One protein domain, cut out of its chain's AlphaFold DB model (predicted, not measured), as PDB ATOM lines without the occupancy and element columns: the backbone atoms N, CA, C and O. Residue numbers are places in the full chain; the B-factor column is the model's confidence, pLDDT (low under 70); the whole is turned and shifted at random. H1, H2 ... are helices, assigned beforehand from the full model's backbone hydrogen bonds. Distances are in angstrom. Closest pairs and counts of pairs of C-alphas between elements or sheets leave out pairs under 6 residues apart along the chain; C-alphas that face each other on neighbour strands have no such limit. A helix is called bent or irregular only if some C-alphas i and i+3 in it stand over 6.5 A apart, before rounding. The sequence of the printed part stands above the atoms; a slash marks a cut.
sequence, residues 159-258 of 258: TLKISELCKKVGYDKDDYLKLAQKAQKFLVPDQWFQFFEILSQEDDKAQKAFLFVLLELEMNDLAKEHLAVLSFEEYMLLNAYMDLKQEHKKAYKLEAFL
ATOM      1  N   THR A 159     -39.379  25.425   5.099       94.12
ATOM      2  CA  THR A 159     -38.276  25.439   6.065       94.12
ATOM      3  C   THR A 159     -38.551  26.393   7.230       94.12
ATOM      4  O   THR A 159     -38.175  26.082   8.360       94.12
ATOM      5  N   LEU A 160     -39.291  27.488   7.013       95.31
ATOM      6  CA  LEU A 160     -39.698  28.395   8.097       95.31
ATOM      7  C   LEU A 160     -40.559  27.679   9.145       95.31
ATOM      8  O   LEU A 160     -40.286  27.756  10.342       95.31
ATOM      9  N   LYS A 161     -41.529  26.869   8.704       94.44
ATOM     10  CA  LYS A 161     -42.365  26.058   9.608       94.44
ATOM     11  C   LYS A 161     -41.552  25.006  10.352       94.44
ATOM     12  O   LYS A 161     -41.862  24.664  11.491       94.44
ATOM     13  N   ILE A 162     -40.515  24.468   9.712       95.69
ATOM     14  CA  ILE A 162     -39.592  23.545  10.371       95.69
ATOM     15  C   ILE A 162     -38.817  24.265  11.474       95.69
ATOM     16  O   ILE A 162     -38.715  23.731  12.577       95.69
ATOM     17  N   SER A 163     -38.328  25.477  11.206       96.31
ATOM     18  CA  SER A 163     -37.655  26.296  12.214       96.31
ATOM     19  C   SER A 163     -38.559  26.567  13.419       96.31
ATOM     20  O   SER A 163     -38.162  26.325  14.559       96.31
ATOM     21  N   GLU A 164     -39.816  26.956  13.181       95.75
ATOM     22  CA  GLU A 164     -40.816  27.156  14.237       95.75
ATOM     23  C   GLU A 164     -41.033  25.896  15.090       95.75
ATOM     24  O   GLU A 164     -41.064  25.977  16.320       95.75
ATOM     25  N   LEU A 165     -41.148  24.721  14.458       95.94
ATOM     26  CA  LEU A 165     -41.298  23.447  15.165       95.94
ATOM     27  C   LEU A 165     -40.078  23.137  16.038       95.94
ATOM     28  O   LEU A 165     -40.253  22.790  17.207       95.94
ATOM     29  N   CYS A 166     -38.864  23.290  15.504       97.00
ATOM     30  CA  CYS A 166     -37.617  23.067  16.240       97.00
ATOM     31  C   CYS A 166     -37.499  24.002  17.456       97.00
ATOM     32  O   CYS A 166     -37.224  23.531  18.565       97.00
ATOM     33  N   LYS A 167     -37.793  25.298  17.281       96.00
ATOM     34  CA  LYS A 167     -37.829  26.290  18.368       96.00
ATOM     35  C   LYS A 167     -38.837  25.903  19.446       96.00
ATOM     36  O   LYS A 167     -38.510  25.906  20.632       96.00
ATOM     37  N   LYS A 168     -40.055  25.526  19.040       96.00
ATOM     38  CA  LYS A 168     -41.156  25.178  19.950       96.00
ATOM     39  C   LYS A 168     -40.824  23.992  20.851       96.00
ATOM     40  O   LYS A 168     -41.163  24.018  22.030       96.00
ATOM     41  N   VAL A 169     -40.143  22.977  20.319       96.38
ATOM     42  CA  VAL A 169     -39.701  21.814  21.111       96.38
ATOM     43  C   VAL A 169     -38.353  22.035  21.808       96.38
ATOM     44  O   VAL A 169     -37.834  21.129  22.460       96.38
ATOM     45  N   GLY A 170     -37.779  23.235  21.689       96.31
ATOM     46  CA  GLY A 170     -36.573  23.649  22.391       96.31
ATOM     47  C   GLY A 170     -35.295  22.995  21.875       96.31
ATOM     48  O   GLY A 170     -34.462  22.599  22.693       96.31
ATOM     49  N   TYR A 171     -35.135  22.843  20.554       97.69
ATOM     50  CA  TYR A 171     -33.859  22.410  19.972       97.69
ATOM     51  C   TYR A 171     -32.694  23.277  20.475       97.69
ATOM     52  O   TYR A 171     -32.821  24.489  20.683       97.69
ATOM     53  N   ASP A 172     -31.567  22.621  20.722       96.19
ATOM     54  CA  ASP A 172     -30.298  23.244  21.081       96.19
ATOM     55  C   ASP A 172     -29.268  23.120  19.947       96.19
ATOM     56  O   ASP A 172     -29.552  22.567  18.880       96.19
ATOM     57  N   LYS A 173     -28.066  23.667  20.171       92.62
ATOM     58  CA  LYS A 173     -26.970  23.640  19.193       92.62
ATOM     59  C   LYS A 173     -26.635  22.214  18.736       92.62
ATOM     60  O   LYS A 173     -26.372  21.996  17.553       92.62
ATOM     61  N   ASP A 174     -26.674  21.246  19.649       92.62
ATOM     62  CA  ASP A 174     -26.312  19.857  19.361       92.62
ATOM     63  C   ASP A 174     -27.429  19.123  18.612       92.62
ATOM     64  O   ASP A 174     -27.151  18.292  17.743       92.62
ATOM     65  N   ASP A 175     -28.693  19.428  18.914       96.69
ATOM     66  CA  ASP A 175     -29.841  18.927  18.157       96.69
ATOM     67  C   ASP A 175     -29.768  19.384  16.689       96.69
ATOM     68  O   ASP A 175     -29.918  18.557  15.780       96.69
ATOM     69  N   TYR A 176     -29.479  20.668  16.442       96.94
ATOM     70  CA  TYR A 176     -29.299  21.199  15.086       96.94
ATOM     71  C   TYR A 176     -28.074  20.603  14.382       96.94
ATOM     72  O   TYR A 176     -28.164  20.237  13.209       96.94
ATOM     73  N   LEU A 177     -26.947  20.437  15.080       93.75
ATOM     74  CA  LEU A 177     -25.753  19.820  14.497       93.75
ATOM     75  C   LEU A 177     -26.024  18.371  14.063       93.75
ATOM     76  O   LEU A 177     -25.722  17.980  12.933       93.75
ATOM     77  N   LYS A 178     -26.673  17.578  14.924       94.69
ATOM     78  CA  LYS A 178     -27.087  16.205  14.590       94.69
ATOM     79  C   LYS A 178     -28.080  16.177  13.432       94.69
ATOM     80  O   LYS A 178     -28.087  15.212  12.663       94.69
ATOM     81  N   LEU A 179     -28.938  17.192  13.312       96.62
ATOM     82  CA  LEU A 179     -29.841  17.333  12.174       96.62
ATOM     83  C   LEU A 179     -29.051  17.531  10.875       96.62
ATOM     84  O   LEU A 179     -29.330  16.820   9.911       96.62
ATOM     85  N   ALA A 180     -28.043  18.408  10.861       95.38
ATOM     86  CA  ALA A 180     -27.197  18.649   9.687       95.38
ATOM     87  C   ALA A 180     -26.460  17.393   9.232       95.38
ATOM     88  O   ALA A 180     -26.590  16.993   8.075       95.38
ATOM     89  N   GLN A 181     -25.800  16.704  10.162       93.00
ATOM     90  CA  GLN A 181     -25.099  15.446   9.894       93.00
ATOM     91  C   GLN A 181     -26.021  14.371   9.299       93.00
ATOM     92  O   GLN A 181     -25.635  13.614   8.410       93.00
ATOM     93  N   LYS A 182     -27.266  14.274   9.782       93.38
ATOM     94  CA  LYS A 182     -28.234  13.301   9.257       93.38
ATOM     95  C   LYS A 182     -28.802  13.721   7.902       93.38
ATOM     96  O   LYS A 182     -29.019  12.850   7.062       93.38
ATOM     97  N   ALA A 183     -29.044  15.014   7.698       94.00
ATOM     98  CA  ALA A 183     -29.641  15.559   6.481       94.00
ATOM     99  C   ALA A 183     -28.746  15.377   5.243       94.00
ATOM    100  O   ALA A 183     -29.279  15.152   4.159       94.00
ATOM    101  N   GLN A 184     -27.417  15.361   5.414       92.38
ATOM    102  CA  GLN A 184     -26.435  15.123   4.341       92.38
ATOM    103  C   GLN A 184     -26.722  13.854   3.517       92.38
ATOM    104  O   GLN A 184     -26.437  13.796   2.327       92.38
ATOM    105  N   LYS A 185     -27.316  12.821   4.130       91.69
ATOM    106  CA  LYS A 185     -27.642  11.554   3.448       91.69
ATOM    107  C   LYS A 185     -28.851  11.643   2.518       91.69
ATOM    108  O   LYS A 185     -29.079  10.719   1.742       91.69
ATOM    109  N   PHE A 186     -29.654  12.692   2.653       91.75
ATOM    110  CA  PHE A 186     -30.942  12.825   1.978       91.75
ATOM    111  C   PHE A 186     -31.006  14.040   1.054       91.75
ATOM    112  O   PHE A 186     -31.732  14.002   0.064       91.75
ATOM    113  N   LEU A 187     -30.282  15.111   1.385       92.00
ATOM    114  CA  LEU A 187     -30.281  16.358   0.630       92.00
ATOM    115  C   LEU A 187     -29.068  16.440  -0.293       92.00
ATOM    116  O   LEU A 187     -27.957  16.074   0.083       92.00
ATOM    117  N   VAL A 188     -29.284  16.976  -1.492       93.38
ATOM    118  CA  VAL A 188     -28.185  17.399  -2.370       93.38
ATOM    119  C   VAL A 188     -27.542  18.688  -1.831       93.38
ATOM    120  O   VAL A 188     -28.227  19.429  -1.121       93.38
ATOM    121  N   PRO A 189     -26.275  18.992  -2.179       94.81
ATOM    122  CA  PRO A 189     -25.530  20.140  -1.649       94.81
ATOM    123  C   PRO A 189     -26.309  21.460  -1.582       94.81
ATOM    124  O   PRO A 189     -26.426  22.033  -0.502       94.81
ATOM    125  N   ASP A 190     -26.927  21.891  -2.684       94.75
ATOM    126  CA  ASP A 190     -27.651  23.171  -2.740       94.75
ATOM    127  C   ASP A 190     -28.865  23.207  -1.798       94.75
ATOM    128  O   ASP A 190     -29.115  24.204  -1.123       94.75
ATOM    129  N   GLN A 191     -29.616  22.103  -1.716       93.88
ATOM    130  CA  GLN A 191     -30.763  21.994  -0.809       93.88
ATOM    131  C   GLN A 191     -30.312  21.955   0.647       93.88
ATOM    132  O   GLN A 191     -30.978  22.510   1.516       93.88
ATOM    133  N   TRP A 192     -29.192  21.284   0.915       95.81
ATOM    134  CA  TRP A 192     -28.622  21.190   2.247       95.81
ATOM    135  C   TRP A 192     -28.137  22.558   2.732       95.81
ATOM    136  O   TRP A 192     -28.501  22.970   3.832       95.81
ATOM    137  N   PHE A 193     -27.425  23.290   1.873       96.69
ATOM    138  CA  PHE A 193     -27.025  24.675   2.102       96.69
ATOM    139  C   PHE A 193     -28.233  25.566   2.419       96.69
ATOM    140  O   PHE A 193     -28.320  26.096   3.523       96.69
ATOM    141  N   GLN A 194     -29.201  25.666   1.497       96.12
ATOM    142  CA  GLN A 194     -30.354  26.566   1.643       96.12
ATOM    143  C   GLN A 194     -31.188  26.241   2.886       96.12
ATOM    144  O   GLN A 194     -31.679  27.135   3.574       96.12
ATOM    145  N   PHE A 195     -31.350  24.954   3.197       96.81
ATOM    146  CA  PHE A 195     -32.104  24.528   4.368       96.81
ATOM    147  C   PHE A 195     -31.462  25.032   5.666       96.81
ATOM    148  O   PHE A 195     -32.155  25.603   6.505       96.81
ATOM    149  N   PHE A 196     -30.149  24.849   5.835       97.06
ATOM    150  CA  PHE A 196     -29.463  25.284   7.054       97.06
ATOM    151  C   PHE A 196     -29.185  26.786   7.097       97.06
ATOM    152  O   PHE A 196     -29.173  27.345   8.193       97.06
ATOM    153  N   GLU A 197     -29.054  27.441   5.945       96.31
ATOM    154  CA  GLU A 197     -29.006  28.901   5.854       96.31
ATOM    155  C   GLU A 197     -30.271  29.503   6.478       96.31
ATOM    156  O   GLU A 197     -30.175  30.250   7.454       96.31
ATOM    157  N   ILE A 198     -31.456  29.079   6.021       97.00
ATOM    158  CA  ILE A 198     -32.743  29.542   6.564       97.00
ATOM    159  C   ILE A 198     -32.860  29.210   8.056       97.00
ATOM    160  O   ILE A 198     -33.258  30.061   8.848       97.00
ATOM    161  N   LEU A 199     -32.498  27.990   8.479       97.19
ATOM    162  CA  LEU A 199     -32.564  27.633   9.900       97.19
ATOM    163  C   LEU A 199     -31.685  28.537  10.771       97.19
ATOM    164  O   LEU A 199     -32.122  28.908  11.855       97.19
ATOM    165  N   SER A 200     -30.482  28.891  10.311       95.06
ATOM    166  CA  SER A 200     -29.550  29.747  11.058       95.06
ATOM    167  C   SER A 200     -29.971  31.213  11.116       95.06
ATOM    168  O   SER A 200     -29.701  31.878  12.113       95.06
ATOM    169  N   GLN A 201     -30.659  31.708  10.083       95.00
ATOM    170  CA  GLN A 201     -31.253  33.048  10.081       95.00
ATOM    171  C   GLN A 201     -32.426  33.141  11.061       95.00
ATOM    172  O   GLN A 201     -32.658  34.184  11.664       95.00
ATOM    173  N   GLU A 202     -33.158  32.041  11.226       96.38
ATOM    174  CA  GLU A 202     -34.316  31.991  12.104       96.38
ATOM    175  C   GLU A 202     -33.948  31.676  13.562       96.38
ATOM    176  O   GLU A 202     -34.555  32.240  14.471       96.38
ATOM    177  N   ASP A 203     -33.011  30.766  13.825       94.75
ATOM    178  CA  ASP A 203     -32.593  30.368  15.176       94.75
ATOM    179  C   ASP A 203     -31.066  30.410  15.312       94.75
ATOM    180  O   ASP A 203     -30.353  29.600  14.714       94.75
ATOM    181  N   ASP A 204     -30.557  31.293  16.176       91.94
ATOM    182  CA  ASP A 204     -29.124  31.423  16.474       91.94
ATOM    183  C   ASP A 204     -28.485  30.097  16.919       91.94
ATOM    184  O   ASP A 204     -27.295  29.851  16.706       91.94
ATOM    185  N   LYS A 205     -29.262  29.186  17.516       93.19
ATOM    186  CA  LYS A 205     -28.762  27.864  17.919       93.19
ATOM    187  C   LYS A 205     -28.416  26.980  16.721       93.19
ATOM    188  O   LYS A 205     -27.626  26.050  16.875       93.19
ATOM    189  N   ALA A 206     -28.950  27.266  15.536       94.81
ATOM    190  CA  ALA A 206     -28.634  26.548  14.307       94.81
ATOM    191  C   ALA A 206     -27.343  27.041  13.624       94.81
ATOM    192  O   ALA A 206     -26.870  26.377  12.702       94.81
ATOM    193  N   GLN A 207     -26.718  28.131  14.091       91.38
ATOM    194  CA  GLN A 207     -25.487  28.687  13.501       91.38
ATOM    195  C   GLN A 207     -24.348  27.659  13.422       91.38
ATOM    196  O   GLN A 207     -23.729  27.490  12.374       91.38
ATOM    197  N   LYS A 208     -24.120  26.890  14.497       88.81
ATOM    198  CA  LYS A 208     -23.096  25.826  14.520       88.81
ATOM    199  C   LYS A 208     -23.369  24.740  13.471       88.81
ATOM    200  O   LYS A 208     -22.443  24.223  12.853       88.81
ATOM    201  N   ALA A 209     -24.640  24.406  13.256       93.31
ATOM    202  CA  ALA A 209     -25.043  23.428  12.256       93.31
ATOM    203  C   ALA A 209     -24.862  23.961  10.832       93.31
ATOM    204  O   ALA A 209     -24.396  23.224   9.971       93.31
ATOM    205  N   PHE A 210     -25.173  25.236  10.587       94.75
ATOM    206  CA  PHE A 210     -24.931  25.854   9.287       94.75
ATOM    207  C   PHE A 210     -23.439  25.941   8.968       94.75
ATOM    208  O   PHE A 210     -23.030  25.546   7.883       94.75
ATOM    209  N   LEU A 211     -22.603  26.321   9.938       90.19
ATOM    210  CA  LEU A 211     -21.155  26.310   9.750       90.19
ATOM    211  C   LEU A 211     -20.624  24.911   9.400       90.19
ATOM    212  O   LEU A 211     -19.797  24.781   8.502       90.19
ATOM    213  N   PHE A 212     -21.126  23.860  10.059       90.00
ATOM    214  CA  PHE A 212     -20.795  22.480   9.687       90.00
ATOM    215  C   PHE A 212     -21.116  22.196   8.210       90.00
ATOM    216  O   PHE A 212     -20.275  21.651   7.501       90.00
ATOM    217  N   VAL A 213     -22.288  22.622   7.729       93.38
ATOM    218  CA  VAL A 213     -22.683  22.479   6.318       93.38
ATOM    219  C   VAL A 213     -21.722  23.226   5.393       93.38
ATOM    220  O   VAL A 213     -21.267  22.649   4.412       93.38
ATOM    221  N   LEU A 214     -21.363  24.474   5.710       92.25
ATOM    222  CA  LEU A 214     -20.424  25.264   4.903       92.25
ATOM    223  C   LEU A 214     -19.066  24.571   4.755       92.25
ATOM    224  O   LEU A 214     -18.515  24.514   3.657       92.25
ATOM    225  N   LEU A 215     -18.537  24.026   5.851       88.31
ATOM    226  CA  LEU A 215     -17.239  23.352   5.870       88.31
ATOM    227  C   LEU A 215     -17.256  22.025   5.099       88.31
ATOM    228  O   LEU A 215     -16.306  21.731   4.368       88.31
ATOM    229  N   GLU A 216     -18.337  21.251   5.221       89.12
ATOM    230  CA  GLU A 216     -18.545  20.011   4.460       89.12
ATOM    231  C   GLU A 216     -18.729  20.270   2.960       89.12
ATOM    232  O   GLU A 216     -18.305  19.463   2.135       89.12
ATOM    233  N   LEU A 217     -19.322  21.409   2.597       90.81
ATOM    234  CA  LEU A 217     -19.466  21.862   1.211       90.81
ATOM    235  C   LEU A 217     -18.242  22.635   0.692       90.81
ATOM    236  O   LEU A 217     -18.267  23.147  -0.424       90.81
ATOM    237  N   GLU A 218     -17.175  22.720   1.490       88.12
ATOM    238  CA  GLU A 218     -15.924  23.424   1.174       88.12
ATOM    239  C   GLU A 218     -16.092  24.921   0.853       88.12
ATOM    240  O   GLU A 218     -15.240  25.541   0.215       88.12
ATOM    241  N   MET A 219     -17.160  25.536   1.366       87.88
ATOM    242  CA  MET A 219     -17.450  26.966   1.255       87.88
ATOM    243  C   MET A 219     -16.651  27.765   2.297       87.88
ATOM    244  O   MET A 219     -17.210  28.448   3.156       87.88
ATOM    245  N   ASN A 220     -15.323  27.652   2.237       82.75
ATOM    246  CA  ASN A 220     -14.402  28.141   3.269       82.75
ATOM    247  C   ASN A 220     -14.473  29.659   3.493       82.75
ATOM    248  O   ASN A 220     -14.324  30.111   4.628       82.75
ATOM    249  N   ASP A 221     -14.687  30.443   2.435       84.94
ATOM    250  CA  ASP A 221     -14.766  31.903   2.543       84.94
ATOM    251  C   ASP A 221     -16.016  32.319   3.328       84.94
ATOM    252  O   ASP A 221     -15.915  33.053   4.308       84.94
ATOM    253  N   LEU A 222     -17.171  31.736   2.993       86.88
ATOM    254  CA  LEU A 222     -18.421  31.977   3.712       86.88
ATOM    255  C   LEU A 222     -18.362  31.431   5.149       86.88
ATOM    256  O   LEU A 222     -18.821  32.075   6.088       86.88
ATOM    257  N   ALA A 223     -17.726  30.275   5.358       85.25
ATOM    258  CA  ALA A 223     -17.503  29.737   6.698       85.25
ATOM    259  C   ALA A 223     -16.725  30.726   7.588       85.25
ATOM    260  O   ALA A 223     -17.090  30.920   8.746       85.25
ATOM    261  N   LYS A 224     -15.697  31.398   7.048       81.62
ATOM    262  CA  LYS A 224     -14.921  32.419   7.775       81.62
ATOM    263  C   LYS A 224     -15.748  33.637   8.165       81.62
ATOM    264  O   LYS A 224     -15.554  34.159   9.260       81.62
ATOM    265  N   GLU A 225     -16.671  34.064   7.313       83.62
ATOM    266  CA  GLU A 225     -17.581  35.170   7.625       83.62
ATOM    267  C   GLU A 225     -18.505  34.821   8.801       83.62
ATOM    268  O   GLU A 225     -18.696  35.630   9.709       83.62
ATOM    269  N   HIS A 226     -19.004  33.583   8.845       80.31
ATOM    270  CA  HIS A 226     -19.889  33.108   9.912       80.31
ATOM    271  C   HIS A 226     -19.157  32.706  11.206       80.31
ATOM    272  O   HIS A 226     -19.752  32.736  12.285       80.31
ATOM    273  N   LEU A 227     -17.859  32.385  11.138       75.88
ATOM    274  CA  LEU A 227     -17.032  32.055  12.308       75.88
ATOM    275  C   LEU A 227     -16.974  33.195  13.337       75.88
ATOM    276  O   LEU A 227     -16.904  32.927  14.535       75.88
ATOM    277  N   ALA A 228     -17.047  34.453  12.893       68.88
ATOM    278  CA  ALA A 228     -16.977  35.630  13.764       68.88
ATOM    279  C   ALA A 228     -18.167  35.765  14.736       68.88
ATOM    280  O   ALA A 228     -18.098  36.544  15.685       68.88
ATOM    281  N   VAL A 229     -19.252  35.019  14.502       69.94
ATOM    282  CA  VAL A 229     -20.487  35.060  15.303       69.94
ATOM    283  C   VAL A 229     -20.474  34.014  16.432       69.94
ATOM    284  O   VAL A 229     -21.306  34.058  17.338       69.94
ATOM    285  N   LEU A 230     -19.525  33.071  16.416       69.75
ATOM    286  CA  LEU A 230     -19.420  32.013  17.423       69.75
ATOM    287  C   LEU A 230     -18.694  32.461  18.697       69.75
ATOM    288  O   LEU A 230     -17.982  33.462  18.735       69.75
ATOM    289  N   SER A 231     -18.864  31.674  19.765       70.62
ATOM    290  CA  SER A 231     -18.080  31.860  20.987       70.62
ATOM    291  C   SER A 231     -16.589  31.623  20.722       70.62
ATOM    292  O   SER A 231     -16.224  30.837  19.850       70.62
ATOM    293  N   PHE A 232     -15.716  32.276  21.492       71.38
ATOM    294  CA  PHE A 232     -14.262  32.216  21.296       71.38
ATOM    295  C   PHE A 232     -13.692  30.783  21.313       71.38
ATOM    296  O   PHE A 232     -12.794  30.467  20.536       71.38
ATOM    297  N   GLU A 233     -14.225  29.907  22.168       73.75
ATOM    298  CA  GLU A 233     -13.801  28.503  22.259       73.75
ATOM    299  C   GLU A 233     -14.220  27.690  21.024       73.75
ATOM    300  O   GLU A 233     -13.393  26.991  20.437       73.75
ATOM    301  N   GLU A 234     -15.481  27.822  20.587       69.75
ATOM    302  CA  GLU A 234     -15.992  27.173  19.368       69.75
ATOM    303  C   GLU A 234     -15.249  27.689  18.124       69.75
ATOM    304  O   GLU A 234     -14.853  26.910  17.256       69.75
ATOM    305  N   TYR A 235     -14.994  28.998  18.077       71.12
ATOM    306  CA  TYR A 235     -14.196  29.656  17.051       71.12
ATOM    307  C   TYR A 235     -12.776  29.081  16.971       71.12
ATOM    308  O   TYR A 235     -12.316  28.739  15.884       71.12
ATOM    309  N   MET A 236     -12.083  28.936  18.105       74.44
ATOM    310  CA  MET A 236     -10.691  28.478  18.132       74.44
ATOM    311  C   MET A 236     -10.537  27.056  17.578       74.44
ATOM    312  O   MET A 236      -9.628  26.803  16.787       74.44
ATOM    313  N   LEU A 237     -11.429  26.136  17.958       78.38
ATOM    314  CA  LEU A 237     -11.392  24.745  17.491       78.38
ATOM    315  C   LEU A 237     -11.660  24.634  15.987       78.38
ATOM    316  O   LEU A 237     -10.965  23.898  15.284       78.38
ATOM    317  N   LEU A 238     -12.634  25.390  15.483       74.81
ATOM    318  CA  LEU A 238     -12.998  25.365  14.068       74.81
ATOM    319  C   LEU A 238     -11.981  26.097  13.191       74.81
ATOM    320  O   LEU A 238     -11.710  25.659  12.074       74.81
ATOM    321  N   ASN A 239     -11.360  27.159  13.708       74.00
ATOM    322  CA  ASN A 239     -10.256  27.816  13.022       74.00
ATOM    323  C   ASN A 239      -9.028  26.895  12.949       74.00
ATOM    324  O   ASN A 239      -8.446  26.744  11.882       74.00
ATOM    325  N   ALA A 240      -8.705  26.184  14.036       78.25
ATOM    326  CA  ALA A 240      -7.643  25.178  14.022       78.25
ATOM    327  C   ALA A 240      -7.921  24.057  13.004       78.25
ATOM    328  O   ALA A 240      -7.008  23.627  12.303       78.25
ATOM    329  N   TYR A 241      -9.173  23.599  12.873       81.19
ATOM    330  CA  TYR A 241      -9.555  22.643  11.829       81.19
ATOM    331  C   TYR A 241      -9.304  23.190  10.416       81.19
ATOM    332  O   TYR A 241      -8.726  22.494   9.579       81.19
ATOM    333  N   MET A 242      -9.722  24.431  10.154       74.88
ATOM    334  CA  MET A 242      -9.531  25.103   8.865       74.88
ATOM    335  C   MET A 242      -8.047  25.233   8.510       74.88
ATOM    336  O   MET A 242      -7.655  24.867   7.400       74.88
ATOM    337  N   ASP A 243      -7.224  25.675   9.462       78.00
ATOM    338  CA  ASP A 243      -5.775  25.813   9.292       78.00
ATOM    339  C   ASP A 243      -5.125  24.443   9.019       78.00
ATOM    340  O   ASP A 243      -4.378  24.281   8.053       78.00
ATOM    341  N   LEU A 244      -5.501  23.406   9.779       77.06
ATOM    342  CA  LEU A 244      -5.024  22.035   9.563       77.06
ATOM    343  C   LEU A 244      -5.432  21.476   8.193       77.06
ATOM    344  O   LEU A 244      -4.630  20.788   7.562       77.06
ATOM    345  N   LYS A 245      -6.653  21.757   7.716       73.62
ATOM    346  CA  LYS A 245      -7.128  21.334   6.385       73.62
ATOM    347  C   LYS A 245      -6.363  22.053   5.262       73.62
ATOM    348  O   LYS A 245      -6.117  21.448   4.219       73.62
ATOM    349  N   GLN A 246      -5.969  23.313   5.469       72.62
ATOM    350  CA  GLN A 246      -5.164  24.085   4.513       72.62
ATOM    351  C   GLN A 246      -3.695  23.634   4.471       72.62
ATOM    352  O   GLN A 246      -3.135  23.482   3.384       72.62
ATOM    353  N   GLU A 247      -3.071  23.393   5.627       67.25
ATOM    354  CA  GLU A 247      -1.646  23.040   5.726       67.25
ATOM    355  C   GLU A 247      -1.369  21.553   5.473       67.25
ATOM    356  O   GLU A 247      -0.336  21.178   4.906       67.25
ATOM    357  N   HIS A 248      -2.298  20.673   5.851       58.53
ATOM    358  CA  HIS A 248      -2.138  19.235   5.725       58.53
ATOM    359  C   HIS A 248      -3.227  18.657   4.819       58.53
ATOM    360  O   HIS A 248      -4.383  18.543   5.201       58.53
ATOM    361  N   LYS A 249      -2.836  18.136   3.644       54.56
ATOM    362  CA  LYS A 249      -3.699  17.349   2.728       54.56
ATOM    363  C   LYS A 249      -4.281  16.053   3.344       54.56
ATOM    364  O   LYS A 249      -4.732  15.170   2.616       54.56
ATOM    365  N   LYS A 250      -4.202  15.868   4.666       56.06
ATOM    366  CA  LYS A 250      -4.795  14.742   5.389       56.06
ATOM    367  C   LYS A 250      -6.237  15.086   5.750       56.06
ATOM    368  O   LYS A 250      -6.505  16.130   6.330       56.06
ATOM    369  N   ALA A 251      -7.148  14.167   5.442       61.50
ATOM    370  CA  ALA A 251      -8.565  14.287   5.761       61.50
ATOM    371  C   ALA A 251      -8.796  14.134   7.275       61.50
ATOM    372  O   ALA A 251      -9.043  13.032   7.771       61.50
ATOM    373  N   TYR A 252      -8.683  15.233   8.020       68.06
ATOM    374  CA  TYR A 252      -9.224  15.303   9.371       68.06
ATOM    375  C   TYR A 252     -10.748  15.359   9.284       68.06
ATOM    376  O   TYR A 252     -11.318  16.103   8.485       68.06
ATOM    377  N   LYS A 253     -11.399  14.533  10.097       76.06
ATOM    378  CA  LYS A 253     -12.854  14.490  10.212       76.06
ATOM    379  C   LYS A 253     -13.333  15.709  10.992       76.06
ATOM    380  O   LYS A 253     -12.892  15.899  12.125       76.06
ATOM    381  N   LEU A 254     -14.198  16.520  10.385       75.50
ATOM    382  CA  LEU A 254     -14.738  17.739  10.992       75.50
ATOM    383  C   LEU A 254     -15.465  17.440  12.312       75.50
ATOM    384  O   LEU A 254     -15.429  18.237  13.243       75.50
ATOM    385  N   GLU A 255     -16.035  16.242  12.444       73.19
ATOM    386  CA  GLU A 255     -16.714  15.791  13.660       73.19
ATOM    387  C   GLU A 255     -15.794  15.702  14.886       73.19
ATOM    388  O   GLU A 255     -16.288  15.661  16.005       73.19
ATOM    389  N   ALA A 256     -14.468  15.670  14.712       73.12
ATOM    390  CA  ALA A 256     -13.524  15.685  15.831       73.12
ATOM    391  C   ALA A 256     -13.353  17.077  16.472       73.12
ATOM    392  O   ALA A 256     -12.701  17.188  17.509       73.12
ATOM    393  N   PHE A 257     -13.913  18.120  15.853       73.00
ATOM    394  CA  PHE A 257     -13.737  19.526  16.231       73.00
ATOM    395  C   PHE A 257     -15.067  20.221  16.576       73.00
ATOM    396  O   PHE A 257     -15.083  21.435  16.780       73.00
ATOM    397  N   LEU A 258     -16.173  19.465  16.632       68.50
ATOM    398  CA  LEU A 258     -17.539  19.955  16.848       68.50
ATOM    399  C   LEU A 258     -18.203  19.336  18.073       68.50
ATOM    400  O   LEU A 258     -18.067  18.117  18.294       68.50
TER     401      LEU A 258
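This is residues 159 to 258 of the 258 residues of an uncharacterized protein of Helicobacter pylori Hp P-25 (UniProt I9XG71). Helix H4 runs through the middle, with H2 and H3 packed on it to make a three-helix group that runs up and down; H1 packs on H3 at one end of the long axis, and H6 makes the other end. H5 packs on H4, and after H6 the chain folds back, with residues 246 to 251 sticking out, to bring the short H7 onto H6. The printed part has 100 residues with seven named helices, H1 to H7 in order, and no named strand: the class is all helix. It is compact, with a radius of gyration of the C-alphas of 13.3 A and spans of 41 by 30 by 21 A.

H1, residues 159 to 168, touches H3, residues 189 to 202, at a steep tilt of 47 degrees, the same way; their closest C-alphas, of Ser 163 and Leu 199, are 5.7 A apart. H1 is apart from H2, residues 173 to 183. H2 and H3 form a helical hairpin at 21 degrees but only just touch, with 3 pairs of C-alphas within 8 A, the closest being Ala 183 and Trp 192 at 7.1 A; H3 touches H2 with residues 192 to 196 alone. H4, residues 204 to 216, completes with H2 and H3 an up and down bundle, each helix running against the one before. H3 and H4 form a hairpin at a shallow tilt of 21 degrees, closest at the C-alphas of Ser 200 and Ala 206, 4.7 A. H2 and H4 touch at a steep tilt of 39 degrees, the same way, with the C-alphas of Leu 177 and Ala 209 closest at 4.3 A. H4 forms another hairpin with H5, residues 220 to 227, at 19 degrees; the closest C-alphas, of Leu 214 and Ala 223, are 5.6 A apart. H5 is close to but not clearly touching H6, residues 232 to 247, with the C-alphas of Leu 227 and Tyr 235 closest at 6.0 A. H4 and H6 are near each other. H7, residues 254 to 257, touches residues 237 to 241 alone of H6, closest at the C-alphas of Leu 237 and Phe 257, 5.9 A. H7 and H4 only just touch, with 3 pairs of C-alphas within 8 A, through residues 212 to 216 of H4 alone; the closest C-alphas, of Phe 212 and Leu 254, are 7.8 A apart. Every O i to N i+4 pair is within hydrogen-bond range in H1, H2, H3, H5 and H6; in H4 it is 7 of 9, and H7 is too short for such a pair.

H1 begins at C-alpha 159, (-38.276, 25.439, 6.065), and measures 14.2 A; H2 measures 15.3 A and H3 20.2 A. H4, 19.7 A, is only just irregular: C-alphas 205 and 208 are 6.9 A apart. H5 measures 10.2 A; H6, the longest at 22.0 A, ends at C-alpha 247, (-1.646, 23.040, 5.726). H7, 5.6 A, ends at C-alpha 257, (-13.737, 19.526, 16.231).

The two C-alphas farthest apart, of Lys 168 and Glu 247, are 42.0 A apart. The printed part has no cut and ends at the chain's last residue, 258. No link is long: the one from H6 to H7 is short and the others are tight. Mean pLDDT of the printed part is 86.1; it is under 70 at residues 228 to 230, 234, 247 to 252 and 258.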